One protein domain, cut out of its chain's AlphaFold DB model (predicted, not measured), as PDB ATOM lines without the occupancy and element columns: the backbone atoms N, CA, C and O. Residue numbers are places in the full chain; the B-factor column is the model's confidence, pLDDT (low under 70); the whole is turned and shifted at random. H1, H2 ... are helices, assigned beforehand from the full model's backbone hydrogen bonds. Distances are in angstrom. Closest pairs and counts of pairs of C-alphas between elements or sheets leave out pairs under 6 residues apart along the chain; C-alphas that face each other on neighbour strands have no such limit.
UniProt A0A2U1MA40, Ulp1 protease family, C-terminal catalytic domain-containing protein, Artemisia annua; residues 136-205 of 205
ATOM      1  N   LEU A 136     122.296 156.417 178.085       80.38
ATOM      2  CA  LEU A 136     121.212 155.811 178.851       80.38
ATOM      3  C   LEU A 136     121.624 154.443 179.402       80.38
ATOM      4  O   LEU A 136     121.426 154.173 180.584       80.38
ATOM      5  N   LYS A 137     122.250 153.592 178.583       81.44
ATOM      6  CA  LYS A 137     122.700 152.256 179.000       81.44
ATOM      7  C   LYS A 137     123.670 152.316 180.180       81.44
ATOM      8  O   LYS A 137     123.525 151.561 181.142       81.44
ATOM      9  N   THR A 138     124.634 153.230 180.132       82.19
ATOM     10  CA  THR A 138     125.603 153.431 181.217       82.19
ATOM     11  C   THR A 138     124.940 153.967 182.491       82.19
ATOM     12  O   THR A 138     125.213 153.471 183.589       82.19
ATOM     13  N   GLU A 139     124.007 154.917 182.371       85.69
ATOM     14  CA  GLU A 139     123.239 155.417 183.519       85.69
ATOM     15  C   GLU A 139     122.365 154.336 184.159       85.69
ATOM     16  O   GLU A 139     122.324 154.233 185.387       85.69
ATOM     17  N   LEU A 140     121.711 153.499 183.350       87.06
ATOM     18  CA  LEU A 140     120.898 152.382 183.830       87.06
ATOM     19  C   LEU A 140     121.743 151.350 184.585       87.06
ATOM     20  O   LEU A 140     121.341 150.915 185.664       87.06
ATOM     21  N   LYS A 141     122.944 151.013 184.090       85.38
ATOM     22  CA  LYS A 141     123.887 150.133 184.808       85.38
ATOM     23  C   LYS A 141     124.276 150.704 186.168       85.38
ATOM     24  O   LYS A 141     124.191 150.015 187.185       85.38
ATOM     25  N   MET A 142     124.660 151.978 186.203       86.38
ATOM     26  CA  MET A 142     125.026 152.646 187.451       86.38
ATOM     27  C   MET A 142     123.848 152.693 188.431       86.38
ATOM     28  O   MET A 142     124.018 152.472 189.631       86.38
ATOM     29  N   LEU A 143     122.639 152.953 187.931       89.25
ATOM     30  CA  LEU A 143     121.432 152.950 188.750       89.25
ATOM     31  C   LEU A 143     121.130 151.582 189.335       89.25
ATOM     32  O   LEU A 143     120.896 151.486 190.538       89.25
ATOM     33  N   ARG A 144     121.202 150.535 188.511       87.94
ATOM     34  CA  ARG A 144     121.023 149.151 188.946       87.94
ATOM     35  C   ARG A 144     121.984 148.814 190.082       87.94
ATOM     36  O   ARG A 144     121.546 148.323 191.117       87.94
ATOM     37  N   MET A 145     123.263 149.162 189.939       85.81
ATOM     38  CA  MET A 145     124.268 148.934 190.982       85.81
ATOM     39  C   MET A 145     123.980 149.724 192.263       85.81
ATOM     40  O   MET A 145     124.051 149.160 193.355       85.81
ATOM     41  N   LYS A 146     123.612 151.007 192.157       88.75
ATOM     42  CA  LYS A 146     123.261 151.840 193.320       88.75
ATOM     43  C   LYS A 146     122.043 151.294 194.064       88.75
ATOM     44  O   LYS A 146     122.067 151.206 195.290       88.75
ATOM     45  N   MET A 147     120.996 150.923 193.332       90.50
ATOM     46  CA  MET A 147     119.764 150.368 193.891       90.50
ATOM     47  C   MET A 147     120.026 149.008 194.545       90.50
ATOM     48  O   MET A 147     119.674 148.826 195.707       90.50
ATOM     49  N   LEU A 148     120.730 148.102 193.860       87.38
ATOM     50  CA  LEU A 148     121.112 146.796 194.400       87.38
ATOM     51  C   LEU A 148     121.962 146.930 195.668       87.38
ATOM     52  O   LEU A 148     121.695 146.262 196.660       87.38
ATOM     53  N   THR A 149     122.941 147.835 195.667       87.50
ATOM     54  CA  THR A 149     123.782 148.099 196.845       87.50
ATOM     55  C   THR A 149     122.936 148.579 198.024       87.50
ATOM     56  O   THR A 149     123.076 148.059 199.128       87.50
ATOM     57  N   LYS A 150     122.013 149.524 197.792       89.88
ATOM     58  CA  LYS A 150     121.078 149.992 198.827       89.88
ATOM     59  C   LYS A 150     120.201 148.855 199.357       89.88
ATOM     60  O   LYS A 150     120.046 148.754 200.565       89.88
ATOM     61  N   MET A 151     119.659 148.000 198.486       87.75
ATOM     62  CA  MET A 151     118.832 146.853 198.890       87.75
ATOM     63  C   MET A 151     119.624 145.848 199.729       87.75
ATOM     64  O   MET A 151     119.175 145.463 200.803       87.75
ATOM     65  N   ILE A 152     120.823 145.472 199.274       88.25
ATOM     66  CA  ILE A 152     121.694 144.512 199.963       88.25
ATOM     67  C   ILE A 152     122.096 145.022 201.352       88.25
ATOM     68  O   ILE A 152     122.093 144.250 202.310       88.25
ATOM     69  N   LEU A 153     122.442 146.307 201.462       89.06
ATOM     70  CA  LEU A 153     122.928 146.913 202.705       89.06
ATOM     71  C   LEU A 153     121.812 147.414 203.631       89.06
ATOM     72  O   LEU A 153     122.110 147.816 204.760       89.06
ATOM     73  N   SER A 154     120.562 147.413 203.165       89.50
ATOM     74  CA  SER A 154     119.409 147.877 203.934       89.50
ATOM     75  C   SER A 154     119.203 147.035 205.187       89.50
ATOM     76  O   SER A 154     119.318 145.813 205.144       89.50
ATOM     77  N   GLU A 155     118.834 147.674 206.297       87.94
ATOM     78  CA  GLU A 155     118.565 147.008 207.581       87.94
ATOM     79  C   GLU A 155     117.395 146.019 207.514       87.94
ATOM     80  O   GLU A 155     117.324 145.100 208.320       87.94
ATOM     81  N   ILE A 156     116.500 146.183 206.535       85.50
ATOM     82  CA  ILE A 156     115.351 145.290 206.319       85.50
ATOM     83  C   ILE A 156     115.726 144.012 205.561       85.50
ATOM     84  O   ILE A 156     114.879 143.148 205.369       85.50
ATOM     85  N   ASN A 157     116.951 143.923 205.037       87.56
ATOM     86  CA  ASN A 157     117.406 142.731 204.344       87.56
ATOM     87  C   ASN A 157     117.884 141.701 205.373       87.56
ATOM     88  O   ASN A 157     118.973 141.837 205.928       87.56
ATOM     89  N   ASP A 158     117.117 140.628 205.554       86.88
ATOM     90  CA  ASP A 158     117.442 139.543 206.490       86.88
ATOM     91  C   ASP A 158     118.797 138.874 206.195       86.88
ATOM     92  O   ASP A 158     119.438 138.312 207.083       86.88
ATOM     93  N   GLN A 159     119.277 138.962 204.949       86.69
ATOM     94  CA  GLN A 159     120.569 138.413 204.532       86.69
ATOM     95  C   GLN A 159     121.731 139.401 204.683       86.69
ATOM     96  O   GLN A 159     122.875 139.039 204.403       86.69
ATOM     97  N   ARG A 160     121.482 140.641 205.130       90.38
ATOM     98  CA  ARG A 160     122.497 141.702 205.232       90.38
ATOM     99  C   ARG A 160     123.738 141.238 205.989       90.38
ATOM    100  O   ARG A 160     124.846 141.365 205.477       90.38
ATOM    101  N   GLU A 161     123.565 140.668 207.179       92.31
ATOM    102  CA  GLU A 161     124.690 140.243 208.025       92.31
ATOM    103  C   GLU A 161     125.500 139.100 207.404       92.31
ATOM    104  O   GLU A 161     126.727 139.071 207.514       92.31
ATOM    105  N   VAL A 162     124.832 138.165 206.724       89.81
ATOM    106  CA  VAL A 162     125.497 137.069 206.005       89.81
ATOM    107  C   VAL A 162     126.326 137.637 204.857       89.81
ATOM    108  O   VAL A 162     127.517 137.345 204.754       89.81
ATOM    109  N   ILE A 163     125.731 138.520 204.052       87.62
ATOM    110  CA  ILE A 163     126.401 139.152 202.912       87.62
ATOM    111  C   ILE A 163     127.596 139.994 203.378       87.62
ATOM    112  O   ILE A 163     128.669 139.910 202.783       87.62
ATOM    113  N   LEU A 164     127.464 140.761 204.466       90.06
ATOM    114  CA  LEU A 164     128.566 141.547 205.030       90.06
ATOM    115  C   LEU A 164     129.717 140.661 205.522       90.06
ATOM    116  O   LEU A 164     130.887 140.992 205.311       90.06
ATOM    117  N   LYS A 165     129.421 139.517 206.149       90.81
ATOM    118  CA  LYS A 165     130.448 138.544 206.554       90.81
ATOM    119  C   LYS A 165     131.176 137.958 205.345       90.81
ATOM    120  O   LYS A 165     132.407 137.938 205.339       90.81
ATOM    121  N   GLU A 166     130.445 137.534 204.317       88.88
ATOM    122  CA  GLU A 166     131.025 137.009 203.074       88.88
ATOM    123  C   GLU A 166     131.890 138.059 202.362       88.88
ATOM    124  O   GLU A 166     133.026 137.768 201.977       88.88
ATOM    125  N   ALA A 167     131.400 139.297 202.259       87.00
ATOM    126  CA  ALA A 167     132.132 140.413 201.670       87.00
ATOM    127  C   ALA A 167     133.438 140.696 202.428       87.00
ATOM    128  O   ALA A 167     134.489 140.844 201.810       87.00
ATOM    129  N   ASN A 168     133.411 140.687 203.764       88.12
ATOM    130  CA  ASN A 168     134.613 140.866 204.583       88.12
ATOM    131  C   ASN A 168     135.646 139.748 204.374       88.12
ATOM    132  O   ASN A 168     136.848 140.017 204.327       88.12
ATOM    133  N   VAL A 169     135.205 138.493 204.234       90.12
ATOM    134  CA  VAL A 169     136.102 137.371 203.907       90.12
ATOM    135  C   VAL A 169     136.707 137.547 202.514       90.12
ATOM    136  O   VAL A 169     137.900 137.301 202.335       90.12
ATOM    137  N   PHE A 170     135.912 137.989 201.539       86.31
ATOM    138  CA  PHE A 170     136.375 138.250 200.178       86.31
ATOM    139  C   PHE A 170     137.418 139.374 200.127       86.31
ATOM    140  O   PHE A 170     138.487 139.184 199.550       86.31
ATOM    141  N   VAL A 171     137.156 140.501 200.799       85.38
ATOM    142  CA  VAL A 171     138.078 141.646 200.899       85.38
ATOM    143  C   VAL A 171     139.424 141.226 201.489       85.38
ATOM    144  O   VAL A 171     140.461 141.565 200.933       85.38
ATOM    145  N   LYS A 172     139.430 140.415 202.555       87.56
ATOM    146  CA  LYS A 172     140.673 139.917 203.178       87.56
ATOM    147  C   LYS A 172     141.515 139.019 202.266       87.56
ATOM    148  O   LYS A 172     142.708 138.866 202.509       87.56
ATOM    149  N   LYS A 173     140.906 138.387 201.258       86.88
ATOM    150  CA  LYS A 173     141.599 137.521 200.290       86.88
ATOM    151  C   LYS A 173     142.110 138.287 199.068       86.88
ATOM    152  O   LYS A 173     142.904 137.731 198.309       86.88
ATOM    153  N   GLN A 174     141.661 139.524 198.855       79.75
ATOM    154  CA  GLN A 174     142.146 140.340 197.749       79.75
ATOM    155  C   GLN A 174     143.545 140.882 198.043       79.75
ATOM    156  O   GLN A 174     143.806 141.421 199.114       79.75
ATOM    157  N   LYS A 175     144.442 140.725 197.065       76.56
ATOM    158  CA  LYS A 175     145.807 141.269 197.111       76.56
ATOM    159  C   LYS A 175     145.904 142.667 196.501       76.56
ATOM    160  O   LYS A 175     146.796 143.420 196.866       76.56
ATOM    161  N   GLU A 176     144.984 142.999 195.598       78.25
ATOM    162  CA  GLU A 176     144.955 144.267 194.872       78.25
ATOM    163  C   GLU A 176     143.903 145.217 195.460       78.25
ATOM    164  O   GLU A 176     142.853 144.760 195.921       78.25
ATOM    165  N   PRO A 177     144.143 146.538 195.432       75.81
ATOM    166  CA  PRO A 177     143.154 147.516 195.851       75.81
ATOM    167  C   PRO A 177     141.951 147.530 194.899       75.81
ATOM    168  O   PRO A 177     142.084 147.462 193.674       75.81
ATOM    169  N   PHE A 178     140.753 147.680 195.466       75.88
ATOM    170  CA  PHE A 178     139.530 147.828 194.683       75.88
ATOM    171  C   PHE A 178     139.560 149.124 193.869       75.88
ATOM    172  O   PHE A 178     139.832 150.204 194.395       75.88
ATOM    173  N   LYS A 179     139.211 149.032 192.583       77.00
ATOM    174  CA  LYS A 179     138.952 150.217 191.762       77.00
ATOM    175  C   LYS A 179     137.590 150.796 192.133       77.00
ATOM    176  O   LYS A 179     136.607 150.063 192.224       77.00
ATOM    177  N   VAL A 180     137.532 152.113 192.321       76.62
ATOM    178  CA  VAL A 180     136.267 152.827 192.523       76.62
ATOM    179  C   VAL A 180     135.397 152.641 191.284       76.62
ATOM    180  O   VAL A 180     135.854 152.883 190.165       76.62
ATOM    181  N   VAL A 181     134.148 152.218 191.484       75.69
ATOM    182  CA  VAL A 181     133.186 152.065 190.390       75.69
ATOM    183  C   VAL A 181     132.695 153.450 189.957       75.69
ATOM    184  O   VAL A 181     132.138 154.201 190.756       75.69
ATOM    185  N   THR A 182     132.902 153.786 188.690       76.88
ATOM    186  CA  THR A 182     132.458 155.011 188.018       76.88
ATOM    187  C   THR A 182     131.545 154.652 186.849       76.88
ATOM    188  O   THR A 182     131.378 153.480 186.506       76.88
ATOM    189  N   ASN A 183     130.933 155.656 186.220       69.38
ATOM    190  CA  ASN A 183     130.125 155.427 185.019       69.38
ATOM    191  C   ASN A 183     130.953 154.777 183.894       69.38
ATOM    192  O   ASN A 183     130.415 153.982 183.136       69.38
ATOM    193  N   ASP A 184     132.258 155.042 183.830       70.62
ATOM    194  CA  ASP A 184     133.116 154.581 182.730       70.62
ATOM    195  C   ASP A 184     133.612 153.138 182.909       70.62
ATOM    196  O   ASP A 184     134.063 152.511 181.954       70.62
ATOM    197  N   ASN A 185     133.552 152.599 184.132       70.94
ATOM    198  CA  ASN A 185     134.087 151.272 184.451       70.94
ATOM    199  C   ASN A 185     133.051 150.311 185.062       70.94
ATOM    200  O   ASN A 185     133.406 149.195 185.450       70.94
ATOM    201  N   VAL A 186     131.776 150.720 185.139       70.56
ATOM    202  CA  VAL A 186     130.691 149.863 185.625       70.56
ATOM    203  C   VAL A 186     130.463 148.710 184.645       70.56
ATOM    204  O   VAL A 186     130.015 148.890 183.510       70.56
ATOM    205  N   ASN A 187     130.777 147.495 185.091       67.25
ATOM    206  CA  ASN A 187     130.511 146.281 184.334       67.25
ATOM    207  C   ASN A 187     129.314 145.541 184.940       67.25
ATOM    208  O   ASN A 187     129.253 145.348 186.155       67.25
ATOM    209  N   ASP A 188     128.386 145.106 184.087       60.47
ATOM    210  CA  ASP A 188     127.349 144.155 184.481       60.47
ATOM    211  C   ASP A 188     128.055 142.807 184.662       60.47
ATOM    212  O   ASP A 188     128.233 142.053 183.704       60.47
ATOM    213  N   ASN A 189     128.526 142.510 185.876       66.75
ATOM    214  CA  ASN A 189     129.032 141.176 186.172       66.75
ATOM    215  C   ASN A 189     127.830 140.224 186.234       66.75
ATOM    216  O   ASN A 189     127.240 140.008 187.292       66.75
ATOM    217  N   GLN A 190     127.434 139.734 185.059       65.75
ATOM    218  CA  GLN A 190     126.242 138.918 184.866       65.75
ATOM    219  C   GLN A 190     126.276 137.670 185.756       65.75
ATOM    220  O   GLN A 190     125.276 137.369 186.387       65.75
ATOM    221  N   ASP A 191     127.446 137.051 185.940       67.38
ATOM    222  CA  ASP A 191     127.642 135.917 186.856       67.38
ATOM    223  C   ASP A 191     127.275 136.260 188.315       67.38
ATOM    224  O   ASP A 191     126.663 135.465 189.026       67.38
ATOM    225  N   LEU A 192     127.586 137.478 188.767       66.31
ATOM    226  CA  LEU A 192     127.195 137.966 190.092       66.31
ATOM    227  C   LEU A 192     125.678 138.174 190.203       66.31
ATOM    228  O   LEU A 192     125.082 137.803 191.216       66.31
ATOM    229  N   LEU A 193     125.047 138.740 189.169       66.94
ATOM    230  CA  LEU A 193     123.592 138.920 189.120       66.94
ATOM    231  C   LEU A 193     122.859 137.576 189.072       66.94
ATOM    232  O   LEU A 193     121.847 137.407 189.754       66.94
ATOM    233  N   ASP A 194     123.395 136.609 188.332       71.88
ATOM    234  CA  ASP A 194     122.850 135.259 188.226       71.88
ATOM    235  C   ASP A 194     122.951 134.544 189.579       71.88
ATOM    236  O   ASP A 194     121.959 134.008 190.067       71.88
ATOM    237  N   LYS A 195     124.092 134.643 190.276       71.94
ATOM    238  CA  LYS A 195     124.264 134.101 191.638       71.94
ATOM    239  C   LYS A 195     123.300 134.706 192.656       71.94
ATOM    240  O   LYS A 195     122.770 133.983 193.500       71.94
ATOM    241  N   ILE A 196     123.073 136.019 192.599       68.00
ATOM    242  CA  ILE A 196     122.081 136.686 193.457       68.00
ATOM    243  C   ILE A 196     120.679 136.171 193.120       68.00
ATOM    244  O   ILE A 196     119.919 135.839 194.027       68.00
ATOM    245  N   THR A 197     120.357 136.052 191.833       71.62
ATOM    246  CA  THR A 197     119.057 135.558 191.363       71.62
ATOM    247  C   THR A 197     118.800 134.123 191.825       71.62
ATOM    248  O   THR A 197     117.725 133.834 192.346       71.62
ATOM    249  N   GLU A 198     119.788 133.234 191.714       75.50
ATOM    250  CA  GLU A 198     119.687 131.855 192.199       75.50
ATOM    251  C   GLU A 198     119.514 131.788 193.721       75.50
ATOM    252  O   GLU A 198     118.662 131.049 194.214       75.50
ATOM    253  N   ARG A 199     120.232 132.621 194.488       69.44
ATOM    254  CA  ARG A 199     120.016 132.722 195.942       69.44
ATOM    255  C   ARG A 199     118.591 133.147 196.287       69.44
ATOM    256  O   ARG A 199     117.991 132.556 197.178       69.44
ATOM    257  N   VAL A 200     118.036 134.132 195.581       65.25
ATOM    258  CA  VAL A 200     116.648 134.576 195.794       65.25
ATOM    259  C   VAL A 200     115.660 133.444 195.506       65.25
ATOM    260  O   VAL A 200     114.726 133.247 196.284       65.25
ATOM    261  N   LYS A 201     115.880 132.656 194.444       72.25
ATOM    262  CA  LYS A 201     115.034 131.492 194.128       72.25
ATOM    263  C   LYS A 201     115.058 130.441 195.237       72.25
ATOM    264  O   LYS A 201     113.997 129.955 195.602       72.25
ATOM    265  N   MET A 202     116.232 130.132 195.794       69.44
ATOM    266  CA  MET A 202     116.357 129.142 196.874       69.44
ATOM    267  C   MET A 202     115.679 129.570 198.182       69.44
ATOM    268  O   MET A 202     115.284 128.714 198.960       69.44
ATOM    269  N   ILE A 203     115.553 130.875 198.435       56.28
ATOM    270  CA  ILE A 203     114.884 131.416 199.633       56.28
ATOM    271  C   ILE A 203     113.358 131.505 199.437       56.28
ATOM    272  O   ILE A 203     112.612 131.596 200.404       56.28
ATOM    273  N   SER A 204     112.888 131.494 198.185       48.00
ATOM    274  CA  SER A 204     111.466 131.638 197.836       48.00
ATOM    275  C   SER A 204     110.716 130.296 197.726       48.00
ATOM    276  O   SER A 204     109.570 130.294 197.278       48.00
ATOM    277  N   GLN A 205     111.366 129.180 198.086       41.16
ATOM    278  CA  GLN A 205     110.802 127.825 198.186       41.16
ATOM    279  C   GLN A 205     110.562 127.462 199.652       41.16
ATOM    280  O   GLN A 205     109.533 126.804 199.917       41.16
TER     281      GLN A 205
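This is residues 136 to 205 of the 205 residues of the protein "Ulp1 protease family, C-terminal catalytic domain-containing protein" of Artemisia annua (UniProt A0A2U1MA40). Three helices form an open, loose frame: the end of H1 and the start of H2 make a corner like an L, a long loop folds back from H2 toward the start of H1, and H3 follows, apart from both. The printed part has 70 residues with three named helices, H1, H2, H3, and no named strand; the class is all helix. It is only just loose, close to compact, with a radius of gyration of the C-alphas of 13.6 A, and spans 37 by 32 by 23 A.

H1, residues 136 to 153, begins at C-alpha (121.212, 155.811, 178.851) and is 25.5 A long. H2, residues 160 to 173, is 20.2 A long. H3, residues 190 to 203, is 20.1 A long and ends at C-alpha (114.884, 131.416, 199.633).

H1, with residues 152 to 153 alone, only just touches residues 160 to 163 of H2, with 3 pairs of C-alphas within 8 A; the closest, Leu 153 and Arg 160, are 5.8 A apart. Their lines are only just about perpendicular, at 71 degrees. H3 is apart from H1 and H2. In H1, H2 and H3 every O i to N i+4 pair is within hydrogen-bond range.

The C-alphas farthest apart, of Asp 184 and Gln 205, are 38.1 A apart. The printed part has no cut. The link from H2 to H3 is long, 16 residues. Confidence is under 70 at 15 residues, among them 187 to 193 and 202 to 205.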